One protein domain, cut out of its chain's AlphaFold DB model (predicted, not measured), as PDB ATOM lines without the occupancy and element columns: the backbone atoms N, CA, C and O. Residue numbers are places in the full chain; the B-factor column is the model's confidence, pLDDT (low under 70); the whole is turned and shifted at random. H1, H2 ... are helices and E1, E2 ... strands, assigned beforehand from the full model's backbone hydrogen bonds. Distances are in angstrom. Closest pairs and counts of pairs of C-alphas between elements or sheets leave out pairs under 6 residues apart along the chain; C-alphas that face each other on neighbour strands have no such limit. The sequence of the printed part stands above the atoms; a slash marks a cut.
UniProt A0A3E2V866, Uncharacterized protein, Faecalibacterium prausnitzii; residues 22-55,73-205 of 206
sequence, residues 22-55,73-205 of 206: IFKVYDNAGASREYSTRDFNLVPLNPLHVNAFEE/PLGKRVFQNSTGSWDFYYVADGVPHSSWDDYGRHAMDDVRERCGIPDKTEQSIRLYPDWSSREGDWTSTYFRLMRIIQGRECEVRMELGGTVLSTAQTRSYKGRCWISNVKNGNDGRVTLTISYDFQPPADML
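This is residues 22 to 55 and 73 to 205 of the 206 residues of an uncharacterized protein of Faecalibacterium prausnitzii (UniProt A0A3E2V866). A strongly twisted sheet of seven strands curls like part of a barrel, with the long helix H6 along its inside, over one face. Four short helices, H2 to H5, lie off the sheet toward one end of the longest axis. The printed part has 167 residues, with six named helices and seven named strands in the order E1 E2 H1 E3 E4 H2 H3 H4 H5 H6 E5 E6 E7; the class is mixed, helices and strands. Across the antiparallel sheet the order is E2 E1 E5 E6 E7 E4 E3. The whole is only just compact, close to loose, with a radius of gyration of the C-alphas of 18.0 A and spans of 58 by 42 by 27 A.

E1, residues 22 to 26, and edge strand E2, residues 32 to 36, form a hairpin, with N 23 and O 35 2.8 A apart. E1 is also antiparallel to E5, residues 153 to 160, with N 24 and O 155 at 2.8 A. E5, E6, residues 169 to 184, and E7, residues 190 to 198, make a meander, each strand the antiparallel neighbour of the one before, with N 156 and O 173 at 2.8 A, then N 178 and O 195 at 3.0 A. E6 bends by 97 degrees at residue 175. E7 is antiparallel to E4, residues 82 to 90 (N 86 and O 194, 2.8 A), and E4 to edge strand E3, residues 42 to 44 (N 43 and O 89, 2.9 A). H6, residues 137 to 149, is on one face of this sheet, two layers, at a height of 7.4 A; its closest C-alphas to E6 are those of Ile 149 and Trp 178, 5.6 A apart. H1, residues 37 to 40, is only just at the sheet's level, at a height of 3.9 A. H2, residues 101 to 106, touches H6 at residues 137 to 141 alone, at a steep tilt of 65 degrees, opposite ways; the closest C-alphas are those of Asp 101 and Asp 137, 5.0 A apart. H3, residues 109 to 114, is close to H6 but not clearly touching, the closest C-alphas being those of Arg 112 and Thr 139, 7.5 A apart. H4, residues 122 to 127, and H5, residues 129 to 133, only just touch, with 3 pairs of C-alphas within 8 A, and only at the corner; the closest are those of Ile 125 and Ser 132, 6.4 A apart. Every O i to N i+4 pair is within hydrogen-bond range in H3, H4, H5 and H6; H2 has 1 of 2, and H1 is too short for such a pair.

E1 begins at C-alpha 22 (-34.097, -14.073, 6.740). From first to last C-alpha, E4 measures 25.7 A, H6 18.6 A, E5 21.6 A, E6 32.4 A and E7 25.7 A. H6 begins at C-alpha 137 (-22.564, -29.608, 13.487), and E7 ends at C-alpha 198 (-39.911, -15.855, -6.330).

The two C-alphas farthest apart are those of Gly 75 and Arg 126, 60.3 A. Residues 56 to 72, in the link from E3 to E4, are not printed, and C-alphas 55 and 73 are 9.9 A apart across this cut. Of the links printed whole, none is long. The mean pLDDT of the printed part is 77.0; 47 residues are under 70, among them 93 to 115, 129 to 137 and 160 to 168.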
ATOM      1  N   ILE A  22     -33.128 -13.734   5.697       91.38
ATOM      2  CA  ILE A  22     -34.097 -14.073   6.740       91.38
ATOM      3  C   ILE A  22     -35.288 -14.746   6.065       91.38
ATOM      4  O   ILE A  22     -36.004 -14.122   5.284       91.38
ATOM      5  N   PHE A  23     -35.497 -16.022   6.372       92.12
ATOM      6  CA  PHE A  23     -36.632 -16.804   5.901       92.12
ATOM      7  C   PHE A  23     -37.767 -16.700   6.909       92.12
ATOM      8  O   PHE A  23     -37.666 -17.225   8.016       92.12
ATOM      9  N   LYS A  24     -38.871 -16.072   6.518       93.69
ATOM     10  CA  LYS A  24     -40.132 -16.133   7.247       93.69
ATOM     11  C   LYS A  24     -40.974 -17.262   6.664       93.69
ATOM     12  O   LYS A  24     -41.481 -17.169   5.546       93.69
ATOM     13  N   VAL A  25     -41.093 -18.346   7.422       90.69
ATOM     14  CA  VAL A  25     -41.800 -19.568   7.021       90.69
ATOM     15  C   VAL A  25     -43.072 -19.705   7.838       90.69
ATOM     16  O   VAL A  25     -43.048 -19.554   9.060       90.69
ATOM     17  N   TYR A  26     -44.173 -20.015   7.163       84.50
ATOM     18  CA  TYR A  26     -45.477 -20.221   7.782       84.50
ATOM     19  C   TYR A  26     -45.682 -21.711   8.079       84.50
ATOM     20  O   TYR A  26     -45.292 -22.578   7.291       84.50
ATOM     21  N   ASP A  27     -46.244 -22.026   9.241       82.06
ATOM     22  CA  ASP A  27     -46.713 -23.372   9.546       82.06
ATOM     23  C   ASP A  27     -48.145 -23.601   9.037       82.06
ATOM     24  O   ASP A  27     -48.811 -22.694   8.535       82.06
ATOM     25  N   ASN A  28     -48.629 -24.837   9.168       78.75
ATOM     26  CA  ASN A  28     -49.966 -25.217   8.705       78.75
ATOM     27  C   ASN A  28     -51.097 -24.512   9.477       78.75
ATOM     28  O   ASN A  28     -52.231 -24.509   9.012       78.75
ATOM     29  N   ALA A  29     -50.804 -23.941  10.650       82.25
ATOM     30  CA  ALA A  29     -51.744 -23.164  11.451       82.25
ATOM     31  C   ALA A  29     -51.680 -21.656  11.127       82.25
ATOM     32  O   ALA A  29     -52.402 -20.868  11.736       82.25
ATOM     33  N   GLY A  30     -50.833 -21.249  10.173       77.94
ATOM     34  CA  GLY A  30     -50.642 -19.861   9.759       77.94
ATOM     35  C   GLY A  30     -49.690 -19.060  10.650       77.94
ATOM     36  O   GLY A  30     -49.480 -17.874  10.393       77.94
ATOM     37  N   ALA A  31     -49.080 -19.671  11.671       85.94
ATOM     38  CA  ALA A  31     -48.078 -18.996  12.484       85.94
ATOM     39  C   ALA A  31     -46.747 -18.929  11.723       85.94
ATOM     40  O   ALA A  31     -46.277 -19.915  11.153       85.94
ATOM     41  N   SER A  32     -46.120 -17.753  11.713       88.12
ATOM     42  CA  SER A  32     -44.827 -17.556  11.055       88.12
ATOM     43  C   SER A  32     -43.666 -17.674  12.033       88.12
ATOM     44  O   SER A  32     -43.738 -17.151  13.146       88.12
ATOM     45  N   ARG A  33     -42.562 -18.271  11.587       90.19
ATOM     46  CA  ARG A  33     -41.265 -18.223  12.272       90.19
ATOM     47  C   ARG A  33     -40.204 -17.674  11.335       90.19
ATOM     48  O   ARG A  33     -40.207 -17.996  10.148       90.19
ATOM     49  N   GLU A  34     -39.314 -16.857  11.882       91.31
ATOM     50  CA  GLU A  34     -38.176 -16.300  11.156       91.31
ATOM     51  C   GLU A  34     -36.914 -17.111  11.457       91.31
ATOM     52  O   GLU A  34     -36.682 -17.526  12.594       91.31
ATOM     53  N   TYR A  35     -36.114 -17.351  10.423       88.94
ATOM     54  CA  TYR A  35     -34.850 -18.068  10.510       88.94
ATOM     55  C   TYR A  35     -33.797 -17.313   9.703       88.94
ATOM     56  O   TYR A  35     -33.992 -17.100   8.505       88.94
ATOM     57  N   SER A  36     -32.688 -16.909  10.326       87.38
ATOM     58  CA  SER A  36     -31.597 -16.246   9.610       87.38
ATOM     59  C   SER A  36     -30.525 -17.240   9.189       87.38
ATOM     60  O   SER A  36     -30.135 -18.097   9.973       87.38
ATOM     61  N   THR A  37     -29.955 -17.071   7.992       86.75
ATOM     62  CA  THR A  37     -28.728 -17.789   7.594       86.75
ATOM     63  C   THR A  37     -27.578 -17.555   8.577       86.75
ATOM     64  O   THR A  37     -26.720 -18.418   8.734       86.75
ATOM     65  N   ARG A  38     -27.574 -16.426   9.295       81.12
ATOM     66  CA  ARG A  38     -26.562 -16.129  10.319       81.12
ATOM     67  C   ARG A  38     -26.683 -17.008  11.549       81.12
ATOM     68  O   ARG A  38     -25.661 -17.433  12.064       81.12
ATOM     69  N   ASP A  39     -27.908 -17.330  11.960       80.12
ATOM     70  CA  ASP A  39     -28.171 -18.230  13.093       80.12
ATOM     71  C   ASP A  39     -27.722 -19.672  12.791       80.12
ATOM     72  O   ASP A  39     -27.699 -20.528  13.671       80.12
ATOM     73  N   PHE A  40     -27.396 -19.948  11.525       78.94
ATOM     74  CA  PHE A  40     -26.855 -21.209  11.029       78.94
ATOM     75  C   PHE A  40     -25.361 -21.131  10.696       78.94
ATOM     76  O   PHE A  40     -24.838 -22.049  10.068       78.94
ATOM     77  N   ASN A  41     -24.687 -20.029  11.044       80.19
ATOM     78  CA  ASN A  41     -23.300 -19.754  10.668       80.19
ATOM     79  C   ASN A  41     -23.022 -19.921   9.164       80.19
ATOM     80  O   ASN A  41     -21.945 -20.357   8.750       80.19
ATOM     81  N   LEU A  42     -24.007 -19.572   8.333       82.56
ATOM     82  CA  LEU A  42     -23.864 -19.571   6.885       82.56
ATOM     83  C   LEU A  42     -23.404 -18.203   6.397       82.56
ATOM     84  O   LEU A  42     -24.090 -17.191   6.574       82.56
ATOM     85  N   VAL A  43     -22.275 -18.204   5.700       84.56
ATOM     86  CA  VAL A  43     -21.690 -17.015   5.090       84.56
ATOM     87  C   VAL A  43     -21.843 -17.105   3.573       84.56
ATOM     88  O   VAL A  43     -21.441 -18.110   2.984       84.56
ATOM     89  N   PRO A  44     -22.419 -16.090   2.908       87.56
ATOM     90  CA  PRO A  44     -22.569 -16.114   1.461       87.56
ATOM     91  C   PRO A  44     -21.209 -16.004   0.766       87.56
ATOM     92  O   PRO A  44     -20.348 -15.228   1.183       87.56
ATOM     93  N   LEU A  45     -21.024 -16.757  -0.321       85.50
ATOM     94  CA  LEU A  45     -19.815 -16.687  -1.152       85.50
ATOM     95  C   LEU A  45     -19.801 -15.432  -2.032       85.50
ATOM     96  O   LEU A  45     -18.737 -14.918  -2.358       85.50
ATOM     97  N   ASN A  46     -20.982 -14.953  -2.420       83.56
ATOM     98  CA  ASN A  46     -21.173 -13.830  -3.331       83.56
ATOM     99  C   ASN A  46     -22.200 -12.841  -2.761       83.56
ATOM    100  O   ASN A  46     -23.034 -13.236  -1.942       83.56
ATOM    101  N   PRO A  47     -22.200 -11.573  -3.211       82.81
ATOM    102  CA  PRO A  47     -23.237 -10.616  -2.847       82.81
ATOM    103  C   PRO A  47     -24.645 -11.164  -3.108       82.81
ATOM    104  O   PRO A  47     -24.960 -11.636  -4.204       82.81
ATOM    105  N   LEU A  48     -25.496 -11.087  -2.087       85.81
ATOM    106  CA  LEU A  48     -26.859 -11.592  -2.148       85.81
ATOM    107  C   LEU A  48     -27.729 -10.672  -3.009       85.81
ATOM    108  O   LEU A  48     -27.883  -9.488  -2.712       85.81
ATOM    109  N   HIS A  49     -28.317 -11.223  -4.067       85.81
ATOM    110  CA  HIS A  49     -29.221 -10.511  -4.968       85.81
ATOM    111  C   HIS A  49     -30.254 -11.462  -5.586       85.81
ATOM    112  O   HIS A  49     -30.021 -12.667  -5.667       85.81
ATOM    113  N   VAL A  50     -31.388 -10.917  -6.023       88.50
ATOM    114  CA  VAL A  50     -32.410 -11.650  -6.786       88.50
ATOM    115  C   VAL A  50     -32.281 -11.269  -8.255       88.50
ATOM    116  O   VAL A  50     -32.105 -10.090  -8.568       88.50
ATOM    117  N   ASN A  51     -32.363 -12.258  -9.145       89.69
ATOM    118  CA  ASN A  51     -32.356 -12.034 -10.587       89.69
ATOM    119  C   ASN A  51     -33.529 -11.135 -11.004       89.69
ATOM    120  O   ASN A  51     -34.574 -11.108 -10.348       89.69
ATOM    121  N   ALA A  52     -33.370 -10.397 -12.100       87.12
ATOM    122  CA  ALA A  52     -34.451  -9.567 -12.619       87.12
ATOM    123  C   ALA A  52     -35.680 -10.420 -12.981       87.12
ATOM    124  O   ALA A  52     -35.549 -11.549 -13.447       87.12
ATOM    125  N   PHE A  53     -36.876  -9.869 -12.766       88.00
ATOM    126  CA  PHE A  53     -38.120 -10.485 -13.222       88.00
ATOM    127  C   PHE A  53     -38.286 -10.210 -14.716       88.00
ATOM    128  O   PHE A  53     -38.290  -9.052 -15.135       88.00
ATOM    129  N   GLU A  54     -38.414 -11.265 -15.518       84.56
ATOM    130  CA  GLU A  54     -38.549 -11.142 -16.970       84.56
ATOM    131  C   GLU A  54     -40.007 -10.903 -17.367       84.56
ATOM    132  O   GLU A  54     -40.912 -11.627 -16.944       84.56
ATOM    133  N   GLU A  55     -40.248  -9.886 -18.196       80.00
ATOM    134  CA  GLU A  55     -41.579  -9.604 -18.730       80.00
ATOM    135  C   GLU A  55     -41.962 -10.659 -19.778       80.00
ATOM    136  O   GLU A  55     -41.209 -10.964 -20.709       80.00
ATOM    137  N   PRO A  73     -47.341  -5.281 -26.827       56.38
ATOM    138  CA  PRO A  73     -47.406  -5.211 -25.376       56.38
ATOM    139  C   PRO A  73     -48.738  -5.799 -24.893       56.38
ATOM    140  O   PRO A  73     -49.801  -5.492 -25.435       56.38
ATOM    141  N   LEU A  74     -48.689  -6.642 -23.859       59.75
ATOM    142  CA  LEU A  74     -49.895  -7.146 -23.205       59.75
ATOM    143  C   LEU A  74     -50.683  -5.979 -22.586       59.75
ATOM    144  O   LEU A  74     -50.100  -5.030 -22.064       59.75
ATOM    145  N   GLY A  75     -52.019  -6.078 -22.570       58.12
ATOM    146  CA  GLY A  75     -52.895  -5.070 -21.946       58.12
ATOM    147  C   GLY A  75     -52.662  -4.878 -20.437       58.12
ATOM    148  O   GLY A  75     -53.102  -3.883 -19.867       58.12
ATOM    149  N   LYS A  76     -51.954  -5.819 -19.797       66.88
ATOM    150  CA  LYS A  76     -51.335  -5.696 -18.472       66.88
ATOM    151  C   LYS A  76     -49.964  -6.361 -18.519       66.88
ATOM    152  O   LYS A  76     -49.844  -7.437 -19.104       66.88
ATOM    153  N   ARG A  77     -48.955  -5.759 -17.887       70.50
ATOM    154  CA  ARG A  77     -47.620  -6.363 -17.783       70.50
ATOM    155  C   ARG A  77     -47.705  -7.641 -16.957       70.50
ATOM    156  O   ARG A  77     -48.254  -7.640 -15.857       70.50
ATOM    157  N   VAL A  78     -47.180  -8.733 -17.493       76.25
ATOM    158  CA  VAL A  78     -47.101 -10.022 -16.801       76.25
ATOM    159  C   VAL A  78     -45.632 -10.384 -16.700       76.25
ATOM    160  O   VAL A  78     -44.928 -10.344 -17.701       76.25
ATOM    161  N   PHE A  79     -45.169 -10.750 -15.512       82.19
ATOM    162  CA  PHE A  79     -43.781 -11.133 -15.279       82.19
ATOM    163  C   PHE A  79     -43.690 -12.614 -14.929       82.19
ATOM    164  O   PHE A  79     -44.571 -13.161 -14.263       82.19
ATOM    165  N   GLN A  80     -42.625 -13.263 -15.388       86.75
ATOM    166  CA  GLN A  80     -42.257 -14.594 -14.929       86.75
ATOM    167  C   GLN A  80     -41.671 -14.515 -13.520       86.75
ATOM    168  O   GLN A  80     -41.156 -13.476 -13.102       86.75
ATOM    169  N   ASN A  81     -41.733 -15.627 -12.790       90.00
ATOM    170  CA  ASN A  81     -41.038 -15.729 -11.517       90.00
ATOM    171  C   ASN A  81     -39.525 -15.568 -11.713       90.00
ATOM    172  O   ASN A  81     -38.953 -16.063 -12.685       90.00
ATOM    173  N   SER A  82     -38.873 -14.917 -10.754       92.44
ATOM    174  CA  SER A  82     -37.415 -14.849 -10.709       92.44
ATOM    175  C   SER A  82     -36.876 -16.125 -10.075       92.44
ATOM    176  O   SER A  82     -37.203 -16.444  -8.928       92.44
ATOM    177  N   THR A  83     -36.054 -16.855 -10.825       93.81
ATOM    178  CA  THR A  83     -35.390 -18.074 -10.357       93.81
ATOM    179  C   THR A  83     -33.884 -17.865 -10.300       93.81
ATOM    180  O   THR A  83     -33.304 -17.135 -11.109       93.81
ATOM    181  N   GLY A  84     -33.233 -18.489  -9.327       93.88
ATOM    182  CA  GLY A  84     -31.790 -18.384  -9.150       93.88
ATOM    183  C   GLY A  84     -31.303 -19.166  -7.941       93.88
ATOM    184  O   GLY A  84     -32.025 -19.997  -7.384       93.88
ATOM    185  N   SER A  85     -30.061 -18.911  -7.538       94.81
ATOM    186  CA  SER A  85     -29.475 -19.537  -6.358       94.81
ATOM    187  C   SER A  85     -28.414 -18.679  -5.687       94.81
ATOM    188  O   SER A  85     -27.786 -17.830  -6.318       94.81
ATOM    189  N   TRP A  86     -28.174 -18.964  -4.413       93.19
ATOM    190  CA  TRP A  86     -27.080 -18.411  -3.630       93.19
ATOM    191  C   TRP A  86     -26.247 -19.533  -3.042       93.19
ATOM    192  O   TRP A  86     -26.789 -20.528  -2.558       93.19
ATOM    193  N   ASP A  87     -24.939 -19.328  -3.029       91.69
ATOM    194  CA  ASP A  87     -23.993 -20.253  -2.429       91.69
ATOM    195  C   ASP A  87     -23.545 -19.728  -1.066       91.69
ATOM    196  O   ASP A  87     -23.164 -18.561  -0.931       91.69
ATOM    197  N   PHE A  88     -23.552 -20.609  -0.070       88.38
ATOM    198  CA  PHE A  88     -23.098 -20.339   1.288       88.38
ATOM    199  C   PHE A  88     -22.037 -21.344   1.710       88.38
ATOM    200  O   PHE A  88     -22.150 -22.521   1.384       88.38
ATOM    201  N   TYR A  89     -21.046 -20.904   2.479       84.56
ATOM    202  CA  TYR A  89     -20.173 -21.802   3.224       84.56
ATOM    203  C   TYR A  89     -20.507 -21.744   4.707       84.56
ATOM    204  O   TYR A  89     -20.990 -20.731   5.217       84.56
ATOM    205  N   TYR A  90     -20.251 -22.850   5.391       79.06
ATOM    206  CA  TYR A  90     -20.443 -22.965   6.828       79.06
ATOM    207  C   TYR A  90     -19.176 -22.631   7.595       79.06
ATOM    208  O   TYR A  90     -18.075 -22.983   7.169       79.06
ATOM    209  N   VAL A  91     -19.360 -21.994   8.744       76.12
ATOM    210  CA  VAL A  91     -18.306 -21.727   9.717       76.12
ATOM    211  C   VAL A  91     -18.657 -22.435  11.021       76.12
ATOM    212  O   VAL A  91     -19.737 -22.227  11.570       76.12
ATOM    213  N   ALA A  92     -17.741 -23.254  11.530       70.56
ATOM    214  CA  ALA A  92     -17.879 -23.818  12.865       70.56
ATOM    215  C   ALA A  92     -17.425 -22.779  13.900       70.56
ATOM    216  O   ALA A  92     -16.369 -22.172  13.757       70.56
ATOM    217  N   ASP A  93     -18.202 -22.579  14.959       67.81
ATOM    218  CA  ASP A  93     -17.845 -21.687  16.073       67.81
ATOM    219  C   ASP A  93     -17.692 -22.436  17.408       67.81
ATOM    220  O   ASP A  93     -17.457 -21.822  18.448       67.81
ATOM    221  N   GLY A  94     -17.800 -23.770  17.381       63.50
ATOM    222  CA  GLY A  94     -17.650 -24.645  18.545       63.50
ATOM    223  C   GLY A  94     -18.805 -24.573  19.548       63.50
ATOM    224  O   GLY A  94     -18.730 -25.207  20.602       63.50
ATOM    225  N   VAL A  95     -19.870 -23.825  19.245       64.69
ATOM    226  CA  VAL A  95     -21.030 -23.658  20.124       64.69
ATOM    227  C   VAL A  95     -22.178 -24.548  19.633       64.69
ATOM    228  O   VAL A  95     -22.450 -24.596  18.438       64.69
ATOM    229  N   PRO A  96     -22.887 -25.275  20.519       59.50
ATOM    230  CA  PRO A  96     -24.158 -25.887  20.153       59.50
ATOM    231  C   PRO A  96     -25.211 -24.802  19.903       59.50
ATOM    232  O   PRO A  96     -25.592 -24.067  20.814       59.50
ATOM    233  N   HIS A  97     -25.725 -24.753  18.684       59.72
ATOM    234  CA  HIS A  97     -26.828 -23.890  18.261       59.72
ATOM    235  C   HIS A  97     -28.175 -24.600  18.341       59.72
ATOM    236  O   HIS A  97     -29.229 -23.962  18.242       59.72
ATOM    237  N   SER A  98     -28.180 -25.927  18.495       56.94
ATOM    238  CA  SER A  98     -29.414 -26.689  18.638       56.94
ATOM    239  C   SER A  98     -29.238 -28.055  19.298       56.94
ATOM    240  O   SER A  98     -28.172 -28.661  19.274       56.94
ATOM    241  N   SER A  99     -30.346 -28.605  19.804       55.22
ATOM    242  CA  SER A  99     -30.425 -30.007  20.236       55.22
ATOM    243  C   SER A  99     -30.204 -31.009  19.093       55.22
ATOM    244  O   SER A  99     -30.082 -32.202  19.346       55.22
ATOM    245  N   TRP A 100     -30.215 -30.550  17.835       53.53
ATOM    246  CA  TRP A 100     -29.933 -31.386  16.669       53.53
ATOM    247  C   TRP A 100     -28.441 -31.524  16.410       53.53
ATOM    248  O   TRP A 100     -28.065 -32.477  15.748       53.53
ATOM    249  N   ASP A 101     -27.595 -30.659  16.966       58.19
ATOM    250  CA  ASP A 101     -26.143 -30.742  16.770       58.19
ATOM    251  C   ASP A 101     -25.586 -32.057  17.356       58.19
ATOM    252  O   ASP A 101     -24.650 -32.645  16.821       58.19
ATOM    253  N   ASP A 102     -26.251 -32.606  18.382       55.72
ATOM    254  CA  ASP A 102     -25.982 -33.951  18.902       55.72
ATOM    255  C   ASP A 102     -26.538 -35.076  18.001       55.72
ATOM    256  O   ASP A 102     -25.989 -36.178  17.993       55.72
ATOM    257  N   TYR A 103     -27.575 -34.818  17.190       57.09
ATOM    258  CA  TYR A 103     -28.079 -35.777  16.195       57.09
ATOM    259  C   TYR A 103     -27.030 -36.037  15.114       57.09
ATOM    260  O   TYR A 103     -26.826 -37.184  14.733       57.09
ATOM    261  N   GLY A 104     -26.317 -35.002  14.662       57.06
ATOM    262  CA  GLY A 104     -25.209 -35.164  13.724       57.06
ATOM    263  C   GLY A 104     -24.034 -35.977  14.286       57.06
ATOM    264  O   GLY A 104     -23.376 -36.660  13.511       57.06
ATOM    265  N   ARG A 105     -23.790 -35.946  15.607       55.59
ATOM    266  CA  ARG A 105     -22.748 -36.766  16.266       55.59
ATOM    267  C   ARG A 105     -23.076 -38.258  16.229       55.59
ATOM    268  O   ARG A 105     -22.182 -39.092  16.196       55.59
ATOM    269  N   HIS A 106     -24.363 -38.591  16.270       56.22
ATOM    270  CA  HIS A 106     -24.852 -39.972  16.240       56.22
ATOM    271  C   HIS A 106     -25.396 -40.391  14.871       56.22
ATOM    272  O   HIS A 106     -25.842 -41.529  14.709       56.22
ATOM    273  N   ALA A 107     -25.377 -39.485  13.890       56.12
ATOM    274  CA  ALA A 107     -25.688 -39.800  12.512       56.12
ATOM    275  C   ALA A 107     -24.551 -40.677  11.980       56.12
ATOM    276  O   ALA A 107     -23.472 -40.185  11.666       56.12
ATOM    277  N   MET A 108     -24.802 -41.985  11.939       53.03
ATOM    278  CA  MET A 108     -23.935 -42.968  11.297       53.03
ATOM    279  C   MET A 108     -23.631 -42.528   9.848       53.03
ATOM    280  O   MET A 108     -24.416 -41.798   9.231       53.03
ATOM    281  N   ASP A 109     -22.495 -42.973   9.298       57.38
ATOM    282  CA  ASP A 109     -22.013 -42.620   7.949       57.38
ATOM    283  C   ASP A 109     -23.089 -42.779   6.847       57.38
ATOM    284  O   ASP A 109     -23.131 -42.012   5.880       57.38
ATOM    285  N   ASP A 110     -24.046 -43.693   7.046       62.28
ATOM    286  CA  ASP A 110     -25.170 -43.973   6.147       62.28
ATOM    287  C   ASP A 110     -26.114 -42.774   5.915       62.28
ATOM    288  O   ASP A 110     -26.785 -42.684   4.887       62.28
ATOM    289  N   VAL A 111     -26.228 -41.834   6.856       63.22
ATOM    290  CA  VAL A 111     -27.077 -40.639   6.703       63.22
ATOM    291  C   VAL A 111     -26.416 -39.616   5.780       63.22
ATOM    292  O   VAL A 111     -27.095 -39.005   4.953       63.22
ATOM    293  N   ARG A 112     -25.099 -39.429   5.904       68.00
ATOM    294  CA  ARG A 112     -24.350 -38.454   5.099       68.00
ATOM    295  C   ARG A 112     -24.304 -38.877   3.636       68.00
ATOM    296  O   ARG A 112     -24.620 -38.058   2.772       68.00
ATOM    297  N   GLU A 113     -24.029 -40.157   3.390       68.19
ATOM    298  CA  GLU A 113     -24.025 -40.750   2.051       68.19
ATOM    299  C   GLU A 113     -25.406 -40.646   1.381       68.19
ATOM    300  O   GLU A 113     -25.518 -40.133   0.268       68.19
ATOM    301  N   ARG A 114     -26.489 -41.023   2.083       68.38
ATOM    302  CA  ARG A 114     -27.865 -40.934   1.550       68.38
ATOM    303  C   ARG A 114     -28.294 -39.516   1.187       68.38
ATOM    304  O   ARG A 114     -29.105 -39.338   0.281       68.38
ATOM    305  N   CYS A 115     -27.790 -38.517   1.903       64.75
ATOM    306  CA  CYS A 115     -28.089 -37.112   1.638       64.75
ATOM    307  C   CYS A 115     -27.119 -36.460   0.645       64.75
ATOM    308  O   CYS A 115     -27.275 -35.274   0.356       64.75
ATOM    309  N   GLY A 116     -26.126 -37.199   0.133       70.06
ATOM    310  CA  GLY A 116     -25.109 -36.666  -0.770       70.06
ATOM    311  C   GLY A 116     -24.242 -35.580  -0.128       70.06
ATOM    312  O   GLY A 116     -23.726 -34.714  -0.832       70.06
ATOM    313  N   ILE A 117     -24.109 -35.580   1.204       74.12
ATOM    314  CA  ILE A 117     -23.234 -34.633   1.897       74.12
ATOM    315  C   ILE A 117     -21.798 -35.120   1.694       74.12
ATOM    316  O   ILE A 117     -21.475 -36.224   2.130       74.12
ATOM    317  N   PRO A 118     -20.919 -34.315   1.081       72.50
ATOM    318  CA  PRO A 118     -19.566 -34.748   0.788       72.50
ATOM    319  C   PRO A 118     -18.748 -34.900   2.073       72.50
ATOM    320  O   PRO A 118     -18.919 -34.148   3.043       72.50
ATOM    321  N   ASP A 119     -17.831 -35.863   2.063       74.19
ATOM    322  CA  ASP A 119     -16.881 -36.069   3.150       74.19
ATOM    323  C   ASP A 119     -15.804 -34.995   3.199       74.19
ATOM    324  O   ASP A 119     -15.550 -34.273   2.231       74.19
ATOM    325  N   LYS A 120     -15.172 -34.878   4.365       73.44
ATOM    326  CA  LYS A 120     -14.073 -33.938   4.580       73.44
ATOM    327  C   LYS A 120     -12.897 -34.350   3.695       73.44
ATOM    328  O   LYS A 120     -12.465 -35.499   3.723       73.44
ATOM    329  N   THR A 121     -12.367 -33.417   2.910       76.19
ATOM    330  CA  THR A 121     -11.145 -33.640   2.122       76.19
ATOM    331  C   THR A 121      -9.903 -33.417   2.982       76.19
ATOM    332  O   THR A 121      -9.949 -32.690   3.974       76.19
ATOM    333  N   GLU A 122      -8.754 -33.960   2.583       80.19
ATOM    334  CA  GLU A 122      -7.478 -33.701   3.273       80.19
ATOM    335  C   GLU A 122      -7.164 -32.194   3.360       80.19
ATOM    336  O   GLU A 122      -6.774 -31.678   4.408       80.19
ATOM    337  N   GLN A 123      -7.428 -31.461   2.273       78.31
ATOM    338  CA  GLN A 123      -7.287 -30.007   2.225       78.31
ATOM    339  C   GLN A 123      -8.178 -29.311   3.258       78.31
ATOM    340  O   GLN A 123      -7.744 -28.364   3.909       78.31
ATOM    341  N   SER A 124      -9.406 -29.791   3.433       72.12
ATOM    342  CA  SER A 124     -10.343 -29.207   4.382       72.12
ATOM    343  C   SER A 124      -9.944 -29.406   5.840       72.12
ATOM    344  O   SER A 124     -10.014 -28.465   6.620       72.12
ATOM    345  N   ILE A 125      -9.432 -30.593   6.180       76.06
ATOM    346  CA  ILE A 125      -8.919 -30.912   7.518       76.06
ATOM    347  C   ILE A 125      -7.715 -30.017   7.833       76.06
ATOM    348  O   ILE A 125      -7.557 -29.548   8.958       76.06
ATOM    349  N   ARG A 126      -6.877 -29.749   6.825       76.00
ATOM    350  CA  ARG A 126      -5.685 -28.910   6.962       76.00
ATOM    351  C   ARG A 126      -6.001 -27.419   7.106       76.00
ATOM    352  O   ARG A 126      -5.323 -26.744   7.875       76.00
ATOM    353  N   LEU A 127      -6.944 -26.895   6.323       72.94
ATOM    354  CA  LEU A 127      -7.232 -25.455   6.251       72.94
ATOM    355  C   LEU A 127      -8.322 -25.002   7.230       72.94
ATOM    356  O   LEU A 127      -8.289 -23.853   7.663       72.94
ATOM    357  N   TYR A 128      -9.252 -25.890   7.583       71.25
ATOM    358  CA  TYR A 128     -10.401 -25.612   8.451       71.25
ATOM    359  C   TYR A 128     -10.502 -26.677   9.553       71.25
ATOM    360  O   TYR A 128     -11.415 -27.508   9.557       71.25
ATOM    361  N   PRO A 129      -9.540 -26.713  10.492       63.84
ATOM    362  CA  PRO A 129      -9.537 -27.698  11.573       63.84
ATOM    363  C   PRO A 129     -10.764 -27.558  12.490       63.84
ATOM    364  O   PRO A 129     -11.235 -28.544  13.055       63.84
ATOM    365  N   ASP A 130     -11.341 -26.362  12.583       59.66
ATOM    366  CA  ASP A 130     -12.616 -26.059  13.234       59.66
ATOM    367  C   ASP A 130     -13.796 -26.815  12.602       59.66
ATOM    368  O   ASP A 130     -14.651 -27.320  13.330       59.66
ATOM    369  N   TRP A 131     -13.794 -27.040  11.285       58.19
ATOM    370  CA  TRP A 131     -14.781 -27.900  10.617       58.19
ATOM    371  C   TRP A 131     -14.671 -29.380  11.041       58.19
ATOM    372  O   TRP A 131     -15.617 -30.171  10.934       58.19
ATOM    373  N   SER A 132     -13.510 -29.779  11.565       53.66
ATOM    374  CA  SER A 132     -13.272 -31.097  12.165       53.66
ATOM    375  C   SER A 132     -13.434 -31.150  13.683       53.66
ATOM    376  O   SER A 132     -13.463 -32.245  14.231       53.66
ATOM    377  N   SER A 133     -13.599 -30.002  14.344       54.59
ATOM    378  CA  SER A 133     -13.562 -29.909  15.808       54.59
ATOM    379  C   SER A 133     -14.753 -30.568  16.507       54.59
ATOM    380  O   SER A 133     -14.605 -31.062  17.624       54.59
ATOM    381  N   ARG A 134     -15.917 -30.629  15.846       59.97
ATOM    382  CA  ARG A 134     -17.105 -31.308  16.362       59.97
ATOM    383  C   ARG A 134     -17.814 -32.087  15.261       59.97
ATOM    384  O   ARG A 134     -18.184 -31.555  14.212       59.97
ATOM    385  N   GLU A 135     -17.963 -33.388  15.481       57.50
ATOM    386  CA  GLU A 135     -18.719 -34.267  14.592       57.50
ATOM    387  C   GLU A 135     -20.205 -33.896  14.636       57.50
ATOM    388  O   GLU A 135     -20.807 -33.867  15.709       57.50
ATOM    389  N   GLY A 136     -20.790 -33.616  13.466       61.44
ATOM    390  CA  GLY A 136     -22.236 -33.453  13.307       61.44
ATOM    391  C   GLY A 136     -22.774 -32.038  13.109       61.44
ATOM    392  O   GLY A 136     -23.872 -31.906  12.566       61.44
ATOM    393  N   ASP A 137     -22.034 -30.986  13.466       66.81
ATOM    394  CA  ASP A 137     -22.564 -29.608  13.487       66.81
ATOM    395  C   ASP A 137     -23.050 -29.136  12.100       66.81
ATOM    396  O   ASP A 137     -24.161 -28.617  11.938       66.81
ATOM    397  N   TRP A 138     -22.265 -29.418  11.055       71.69
ATOM    398  CA  TRP A 138     -22.650 -29.118   9.672       71.69
ATOM    399  C   TRP A 138     -23.875 -29.922   9.209       71.69
ATOM    400  O   TRP A 138     -24.824 -29.372   8.649       71.69
ATOM    401  N   THR A 139     -23.872 -31.234   9.454       73.06
ATOM    402  CA  THR A 139     -24.958 -32.138   9.047       73.06
ATOM    403  C   THR A 139     -26.286 -31.733   9.693       73.06
ATOM    404  O   THR A 139     -27.329 -31.733   9.039       73.06
ATOM    405  N   SER A 140     -26.246 -31.309  10.951       73.62
ATOM    406  CA  SER A 140     -27.415 -30.859  11.712       73.62
ATOM    407  C   SER A 140     -27.969 -29.541  11.173       73.62
ATOM    408  O   SER A 140     -29.182 -29.402  10.979       73.62
ATOM    409  N   THR A 141     -27.075 -28.608  10.836       76.50
ATOM    410  CA  THR A 141     -27.416 -27.344  10.170       76.50
ATOM    411  C   THR A 141     -28.114 -27.594   8.831       76.50
ATOM    412  O   THR A 141     -29.193 -27.047   8.581       76.50
ATOM    413  N   TYR A 142     -27.560 -28.487   8.005       80.50
ATOM    414  CA  TYR A 142     -28.155 -28.904   6.735       80.50
ATOM    415  C   TYR A 142     -29.578 -29.462   6.912       80.50
ATOM    416  O   TYR A 142     -30.513 -28.984   6.265       80.50
ATOM    417  N   PHE A 143     -29.780 -30.422   7.823       79.00
ATOM    418  CA  PHE A 143     -31.102 -31.015   8.058       79.00
ATOM    419  C   PHE A 143     -32.128 -30.002   8.554       79.00
ATOM    420  O   PHE A 143     -33.297 -30.043   8.154       79.00
ATOM    421  N   ARG A 144     -31.705 -29.078   9.418       81.19
ATOM    422  CA  ARG A 144     -32.583 -28.029   9.927       81.19
ATOM    423  C   ARG A 144     -33.035 -27.105   8.802       81.19
ATOM    424  O   ARG A 144     -34.234 -26.857   8.691       81.19
ATOM    425  N   LEU A 145     -32.118 -26.667   7.942       86.00
ATOM    426  CA  LEU A 145     -32.459 -25.860   6.771       86.00
ATOM    427  C   LEU A 145     -33.404 -26.608   5.834       86.00
ATOM    428  O   LEU A 145     -34.463 -26.070   5.514       86.00
ATOM    429  N   MET A 146     -33.099 -27.863   5.487       86.19
ATOM    430  CA  MET A 146     -33.987 -28.710   4.679       86.19
ATOM    431  C   MET A 146     -35.399 -28.739   5.267       86.19
ATOM    432  O   MET A 146     -36.372 -28.459   4.579       86.19
ATOM    433  N   ARG A 147     -35.538 -28.991   6.569       83.88
ATOM    434  CA  ARG A 147     -36.852 -29.038   7.223       83.88
ATOM    435  C   ARG A 147     -37.600 -27.698   7.194       83.88
ATOM    436  O   ARG A 147     -38.834 -27.696   7.191       83.88
ATOM    437  N   ILE A 148     -36.870 -26.585   7.236       86.69
ATOM    438  CA  ILE A 148     -37.433 -25.232   7.273       86.69
ATOM    439  C   ILE A 148     -37.911 -24.796   5.888       86.69
ATOM    440  O   ILE A 148     -39.036 -24.319   5.789       86.69
ATOM    441  N   ILE A 149     -37.089 -24.935   4.846       89.56
ATOM    442  CA  ILE A 149     -37.393 -24.339   3.534       89.56
ATOM    443  C   ILE A 149     -37.894 -25.353   2.500       89.56
ATOM    444  O   ILE A 149     -38.713 -24.995   1.657       89.56
ATOM    445  N   GLN A 150     -37.486 -26.624   2.576       89.50
ATOM    446  CA  GLN A 150     -37.792 -27.599   1.528       89.50
ATOM    447  C   GLN A 150     -39.306 -27.790   1.362       89.50
ATOM    448  O   GLN A 150     -40.004 -28.221   2.280       89.50
ATOM    449  N   GLY A 151     -39.810 -27.486   0.163       79.25
ATOM    450  CA  GLY A 151     -41.218 -27.671  -0.195       79.25
ATOM    451  C   GLY A 151     -42.191 -26.693   0.469       79.25
ATOM    452  O   GLY A 151     -43.397 -26.915   0.386       79.25
ATOM    453  N   ARG A 152     -41.706 -25.625   1.117       84.56
ATOM    454  CA  ARG A 152     -42.556 -24.625   1.780       84.56
ATOM    455  C   ARG A 152     -42.559 -23.295   1.039       84.56
ATOM    456  O   ARG A 152     -41.547 -22.876   0.480       84.56
ATOM    457  N   GLU A 153     -43.699 -22.611   1.082       88.31
ATOM    458  CA  GLU A 153     -43.729 -21.184   0.766       88.31
ATOM    459  C   GLU A 153     -43.077 -20.388   1.898       88.31
ATOM    460  O   GLU A 153     -43.291 -20.648   3.087       88.31
ATOM    461  N   CYS A 154     -42.283 -19.396   1.518       90.12
ATOM    462  CA  CYS A 154     -41.604 -18.504   2.435       90.12
ATOM    463  C   CYS A 154     -41.610 -17.071   1.903       90.12
ATOM    464  O   CYS A 154     -41.723 -16.814   0.701       90.12
ATOM    465  N   GLU A 155     -41.499 -16.130   2.830       93.31
ATOM    466  CA  GLU A 155     -41.122 -14.759   2.529       93.31
ATOM    467  C   GLU A 155     -39.646 -14.597   2.899       93.31
ATOM    468  O   GLU A 155     -39.253 -14.837   4.041       93.31
ATOM    469  N   VAL A 156     -38.817 -14.229   1.931       92.06
ATOM    470  CA  VAL A 156     -37.389 -14.001   2.127       92.06
ATOM    471  C   VAL A 156     -37.140 -12.515   2.207       92.06
ATOM    472  O   VAL A 156     -37.359 -11.782   1.245       92.06
ATOM    473  N   ARG A 157     -36.651 -12.081   3.363       90.62
ATOM    474  CA  ARG A 157     -36.193 -10.719   3.583       90.62
ATOM    475  C   ARG A 157     -34.687 -10.663   3.370       90.62
ATOM    476  O   ARG A 157     -33.930 -11.428   3.970       90.62
ATOM    477  N   MET A 158     -34.270  -9.736   2.516       84.88
ATOM    478  CA  MET A 158     -32.878  -9.476   2.178       84.88
ATOM    479  C   MET A 158     -32.513  -8.056   2.586       84.88
ATOM    480  O   MET A 158     -33.232  -7.109   2.260       84.88
ATOM    481  N   GLU A 159     -31.386  -7.906   3.271       74.00
ATOM    482  CA  GLU A 159     -30.768  -6.601   3.494       74.00
ATOM    483  C   GLU A 159     -29.862  -6.277   2.301       74.00
ATOM    484  O   GLU A 159     -28.780  -6.836   2.140       74.00
ATOM    485  N   LEU A 160     -30.332  -5.388   1.433       66.81
ATOM    486  CA  LEU A 160     -29.590  -4.847   0.307       66.81
ATOM    487  C   LEU A 160     -28.706  -3.696   0.800       66.81
ATOM    488  O   LEU A 160     -29.202  -2.671   1.265       66.81
ATOM    489  N   GLY A 161     -27.392  -3.905   0.683       55.12
ATOM    490  CA  GLY A 161     -26.320  -2.907   0.745       55.12
ATOM    491  C   GLY A 161     -26.600  -1.613   1.518       55.12
ATOM    492  O   GLY A 161     -27.090  -0.638   0.955       55.12
ATOM    493  N   GLY A 162     -26.157  -1.566   2.775       49.62
ATOM    494  CA  GLY A 162     -25.790  -0.317   3.435       49.62
ATOM    495  C   GLY A 162     -24.283  -0.110   3.301       49.62
ATOM    496  O   GLY A 162     -23.506  -0.955   3.743       49.62
ATOM    497  N   THR A 163     -23.851   0.968   2.656       50.66
ATOM    498  CA  THR A 163     -22.445   1.397   2.710       50.66
ATOM    499  C   THR A 163     -22.258   2.331   3.907       50.66
ATOM    500  O   THR A 163     -23.230   2.727   4.546       50.66
ATOM    501  N   VAL A 164     -21.029   2.776   4.188       48.88
ATOM    502  CA  VAL A 164     -20.791   3.870   5.159       48.88
ATOM    503  C   VAL A 164     -21.577   5.146   4.782       48.88
ATOM    504  O   VAL A 164     -21.800   6.009   5.623       48.88
ATOM    505  N   LEU A 165     -22.023   5.251   3.523       45.50
ATOM    506  CA  LEU A 165     -22.683   6.414   2.936       45.50
ATOM    507  C   LEU A 165     -24.153   6.170   2.548       45.50
ATOM    508  O   LEU A 165     -24.807   7.097   2.077       45.50
ATOM    509  N   SER A 166     -24.688   4.954   2.710       56.03
ATOM    510  CA  SER A 166     -26.060   4.626   2.310       56.03
ATOM    511  C   SER A 166     -26.757   3.773   3.357       56.03
ATOM    512  O   SER A 166     -26.209   2.789   3.851       56.03
ATOM    513  N   THR A 167     -27.994   4.137   3.682       58.25
ATOM    514  CA  THR A 167     -28.844   3.356   4.578       58.25
ATOM    515  C   THR A 167     -29.118   1.989   3.955       58.25
ATOM    516  O   THR A 167     -29.444   1.911   2.771       58.25
ATOM    517  N   ALA A 168     -28.994   0.923   4.748       63.81
ATOM    518  CA  ALA A 168     -29.359  -0.418   4.307       63.81
ATOM    519  C   ALA A 168     -30.833  -0.433   3.883       63.81
ATOM    520  O   ALA A 168     -31.705   0.015   4.630       63.81
ATOM    521  N   GLN A 169     -31.103  -0.924   2.677       71.62
ATOM    522  CA  GLN A 169     -32.464  -1.138   2.209       71.62
ATOM    523  C   GLN A 169     -32.855  -2.579   2.481       71.62
ATOM    524  O   GLN A 169     -32.050  -3.495   2.357       71.62
ATOM    525  N   THR A 170     -34.109  -2.803   2.836       78.44
ATOM    526  CA  THR A 170     -34.631  -4.152   3.015       78.44
ATOM    527  C   THR A 170     -35.651  -4.431   1.931       78.44
ATOM    528  O   THR A 170     -36.551  -3.623   1.709       78.44
ATOM    529  N   ARG A 171     -35.534  -5.584   1.269       85.56
ATOM    530  CA  ARG A 171     -36.513  -6.041   0.283       85.56
ATOM    531  C   ARG A 171     -37.003  -7.438   0.638       85.56
ATOM    532  O   ARG A 171     -36.202  -8.307   0.976       85.56
ATOM    533  N   SER A 172     -38.318  -7.622   0.587       90.31
ATOM    534  CA  SER A 172     -38.974  -8.911   0.810       90.31
ATOM    535  C   SER A 172     -39.420  -9.510  -0.519       90.31
ATOM    536  O   SER A 172     -39.943  -8.802  -1.380       90.31
ATOM    537  N   TYR A 173     -39.265 -10.820  -0.649       91.44
ATOM    538  CA  TYR A 173     -39.712 -11.604  -1.793       91.44
ATOM    539  C   TYR A 173     -40.553 -12.774  -1.306       91.44
ATOM    540  O   TYR A 173     -40.195 -13.419  -0.325       91.44
ATOM    541  N   LYS A 174     -41.665 -13.070  -1.981       93.44
ATOM    542  CA  LYS A 174     -42.509 -14.226  -1.661       93.44
ATOM    543  C   LYS A 174     -42.287 -15.327  -2.689       93.44
ATOM    544  O   LYS A 174     -42.272 -15.056  -3.887       93.44
ATOM    545  N   GLY A 175     -42.157 -16.567  -2.238       92.31
ATOM    546  CA  GLY A 175     -42.090 -17.718  -3.130       92.31
ATOM    547  C   GLY A 175     -41.572 -18.957  -2.426       92.31
ATOM    548  O   GLY A 175     -41.927 -19.219  -1.279       92.31
ATOM    549  N   ARG A 176     -40.745 -19.738  -3.119       93.00
ATOM    550  CA  ARG A 176     -40.185 -20.991  -2.605       93.00
ATOM    551  C   ARG A 176     -38.668 -20.921  -2.582       93.00
ATOM    552  O   ARG A 176     -38.060 -20.376  -3.499       93.00
ATOM    553  N   CYS A 177     -38.074 -21.533  -1.565       93.44
ATOM    554  CA  CYS A 177     -36.637 -21.761  -1.484       93.44
ATOM    555  C   CYS A 177     -36.371 -23.226  -1.157       93.44
ATOM    556  O   CYS A 177     -37.158 -23.863  -0.463       93.44
ATOM    557  N   TRP A 178     -35.267 -23.771  -1.648       93.19
ATOM    558  CA  TRP A 178     -34.870 -25.146  -1.364       93.19
ATOM    559  C   TRP A 178     -33.358 -25.284  -1.434       93.19
ATOM    560  O   TRP A 178     -32.685 -24.493  -2.095       93.19
ATOM    561  N   ILE A 179     -32.818 -26.300  -0.769       91.25
ATOM    562  CA  ILE A 179     -31.410 -26.639  -0.956       91.25
ATOM    563  C   ILE A 179     -31.321 -27.480  -2.223       91.25
ATOM    564  O   ILE A 179     -31.969 -28.521  -2.333       91.25
ATOM    565  N   SER A 180     -30.559 -27.003  -3.201       90.44
ATOM    566  CA  SER A 180     -30.420 -27.654  -4.507       90.44
ATOM    567  C   SER A 180     -29.110 -28.412  -4.658       90.44
ATOM    568  O   SER A 180     -29.038 -29.328  -5.475       90.44
ATOM    569  N   ASN A 181     -28.082 -28.057  -3.885       88.50
ATOM    570  CA  ASN A 181     -26.788 -28.720  -3.951       88.50
ATOM    571  C   ASN A 181     -25.992 -28.575  -2.649       88.50
ATOM    572  O   ASN A 181     -26.122 -27.578  -1.935       88.50
ATOM    573  N   VAL A 182     -25.123 -29.551  -2.388       85.81
ATOM    574  CA  VAL A 182     -24.086 -29.508  -1.356       85.81
ATOM    575  C   VAL A 182     -22.813 -30.112  -1.938       85.81
ATOM    576  O   VAL A 182     -22.828 -31.233  -2.434       85.81
ATOM    577  N   LYS A 183     -21.703 -29.376  -1.890       84.81
ATOM    578  CA  LYS A 183     -20.417 -29.818  -2.448       84.81
ATOM    579  C   LYS A 183     -19.243 -29.283  -1.641       84.81
ATOM    580  O   LYS A 183     -19.372 -28.271  -0.963       84.81
ATOM    581  N   ASN A 184     -18.082 -29.912  -1.773       76.62
ATOM    582  CA  ASN A 184     -16.838 -29.302  -1.321       76.62
ATOM    583  C   ASN A 184     -16.379 -28.278  -2.365       76.62
ATOM    584  O   ASN A 184     -16.272 -28.595  -3.551       76.62
ATOM    585  N   GLY A 185     -16.134 -27.048  -1.931       70.12
ATOM    586  CA  GLY A 185     -15.451 -26.029  -2.708       70.12
ATOM    587  C   GLY A 185     -13.982 -26.392  -2.924       70.12
ATOM    588  O   GLY A 185     -13.382 -27.153  -2.163       70.12
ATOM    589  N   ASN A 186     -13.380 -25.809  -3.960       72.12
ATOM    590  CA  ASN A 186     -11.960 -26.005  -4.284       72.12
ATOM    591  C   ASN A 186     -11.017 -25.451  -3.199       72.12
ATOM    592  O   ASN A 186      -9.831 -25.769  -3.168       72.12
ATOM    593  N   ASP A 187     -11.536 -24.598  -2.320       71.56
ATOM    594  CA  ASP A 187     -10.841 -24.061  -1.158       71.56
ATOM    595  C   ASP A 187     -10.877 -25.012   0.048       71.56
ATOM    596  O   ASP A 187     -10.186 -24.747   1.027       71.56
ATOM    597  N   GLY A 188     -11.630 -26.116  -0.027       69.19
ATOM    598  CA  GLY A 188     -11.808 -27.100   1.038       69.19
ATOM    599  C   GLY A 188     -13.013 -26.844   1.949       69.19
ATOM    600  O   GLY A 188     -13.210 -27.610   2.884       69.19
ATOM    601  N   ARG A 189     -13.828 -25.805   1.718       76.31
ATOM    602  CA  ARG A 189     -15.049 -25.561   2.512       76.31
ATOM    603  C   ARG A 189     -16.221 -26.366   1.966       76.31
ATOM    604  O   ARG A 189     -16.283 -26.603   0.765       76.31
ATOM    605  N   VAL A 190     -17.206 -26.714   2.795       76.31
ATOM    606  CA  VAL A 190     -18.500 -27.161   2.249       76.31
ATOM    607  C   VAL A 190     -19.292 -25.952   1.806       76.31
ATOM    608  O   VAL A 190     -19.528 -25.030   2.587       76.31
ATOM    609  N   THR A 191     -19.734 -25.990   0.560       85.25
ATOM    610  CA  THR A 191     -20.661 -25.038  -0.022       85.25
ATOM    611  C   THR A 191     -22.040 -25.673  -0.136       85.25
ATOM    612  O   THR A 191     -22.191 -26.779  -0.656       85.25
ATOM    613  N   LEU A 192     -23.053 -24.944   0.316       88.81
ATOM    614  CA  LEU A 192     -24.462 -25.260   0.152       88.81
ATOM    615  C   LEU A 192     -25.112 -24.227  -0.758       88.81
ATOM    616  O   LEU A 192     -24.972 -23.023  -0.550       88.81
ATOM    617  N   THR A 193     -25.852 -24.720  -1.742       92.44
ATOM    618  CA  THR A 193     -26.589 -23.897  -2.693       92.44
ATOM    619  C   THR A 193     -28.061 -23.855  -2.289       92.44
ATOM    620  O   THR A 193     -28.735 -24.887  -2.258       92.44
ATOM    621  N   ILE A 194     -28.566 -22.656  -1.991       93.69
ATOM    622  CA  ILE A 194     -29.993 -22.390  -1.777       93.69
ATOM    623  C   ILE A 194     -30.555 -21.814  -3.068       93.69
ATOM    624  O   ILE A 194     -30.198 -20.704  -3.461       93.69
ATOM    625  N   SER A 195     -31.441 -22.556  -3.720       95.25
ATOM    626  CA  SER A 195     -32.187 -22.089  -4.884       95.25
ATOM    627  C   SER A 195     -33.493 -21.419  -4.474       95.25
ATOM    628  O   SER A 195     -34.055 -21.721  -3.418       95.25
ATOM    629  N   TYR A 196     -33.979 -20.516  -5.322       94.62
ATOM    630  CA  TYR A 196     -35.232 -19.803  -5.123       94.62
ATOM    631  C   TYR A 196     -36.067 -19.716  -6.403       94.62
ATOM    632  O   TYR A 196     -35.548 -19.777  -7.518       94.62
ATOM    633  N   ASP A 197     -37.370 -19.548  -6.199       94.69
ATOM    634  CA  ASP A 197     -38.396 -19.268  -7.204       94.69
ATOM    635  C   ASP A 197     -39.365 -18.248  -6.593       94.69
ATOM    636  O   ASP A 197     -40.218 -18.601  -5.771       94.69
ATOM    637  N   PHE A 198     -39.169 -16.969  -6.916       94.12
ATOM    638  CA  PHE A 198     -39.911 -15.855  -6.330       94.12
ATOM    639  C   PHE A 198     -40.927 -15.263  -7.286       94.12
ATOM    640  O   PHE A 198     -40.680 -15.110  -8.478       94.12
ATOM    641  N   GLN A 199     -42.058 -14.865  -6.719       91.88
ATOM    642  CA  GLN A 199     -43.124 -14.179  -7.426       91.88
ATOM    643  C   GLN A 199     -42.755 -12.704  -7.649       91.88
ATOM    644  O   GLN A 199     -42.110 -12.100  -6.781       91.88
ATOM    645  N   PRO A 200     -43.179 -12.110  -8.778       88.00
ATOM    646  CA  PRO A 200     -43.036 -10.682  -9.020       88.00
ATOM    647  C   PRO A 200     -43.650  -9.856  -7.876       88.00
ATOM    648  O   PRO A 200     -44.779 -10.137  -7.460       88.00
ATOM    649  N   PRO A 201     -42.939  -8.840  -7.360       85.31
ATOM    650  CA  PRO A 201     -43.476  -7.915  -6.372       85.31
ATOM    651  C   PRO A 201     -44.737  -7.197  -6.874       85.31
ATOM    652  O   PRO A 201     -44.859  -6.891  -8.061       85.31
ATOM    653  N   ALA A 202     -45.677  -6.903  -5.971       79.31
ATOM    654  CA  ALA A 202     -46.961  -6.293  -6.333       79.31
ATOM    655  C   ALA A 202     -46.813  -4.912  -7.001       79.31
ATOM    656  O   ALA A 202     -47.618  -4.559  -7.858       79.31
ATOM    657  N   ASP A 203     -45.766  -4.162  -6.654       77.69
ATOM    658  CA  ASP A 203     -45.396  -2.871  -7.247       77.69
ATOM    659  C   ASP A 203     -44.926  -2.972  -8.706       77.69
ATOM    660  O   ASP A 203     -44.937  -1.971  -9.415       77.69
ATOM    661  N   MET A 204     -44.540  -4.160  -9.185       70.31
ATOM    662  CA  MET A 204     -44.198  -4.382 -10.597       70.31
ATOM    663  C   MET A 204     -45.413  -4.734 -11.465       70.31
ATOM    664  O   MET A 204     -45.310  -4.713 -12.688       70.31
ATOM    665  N   LEU A 205     -46.550  -5.078 -10.853       62.28
ATOM    666  CA  LEU A 205     -47.756  -5.556 -11.542       62.28
ATOM    667  C   LEU A 205     -48.802  -4.451 -11.798       62.28
ATOM    668  O   LEU A 205     -49.848  -4.741 -12.384       62.28
TER     669      LEU A 205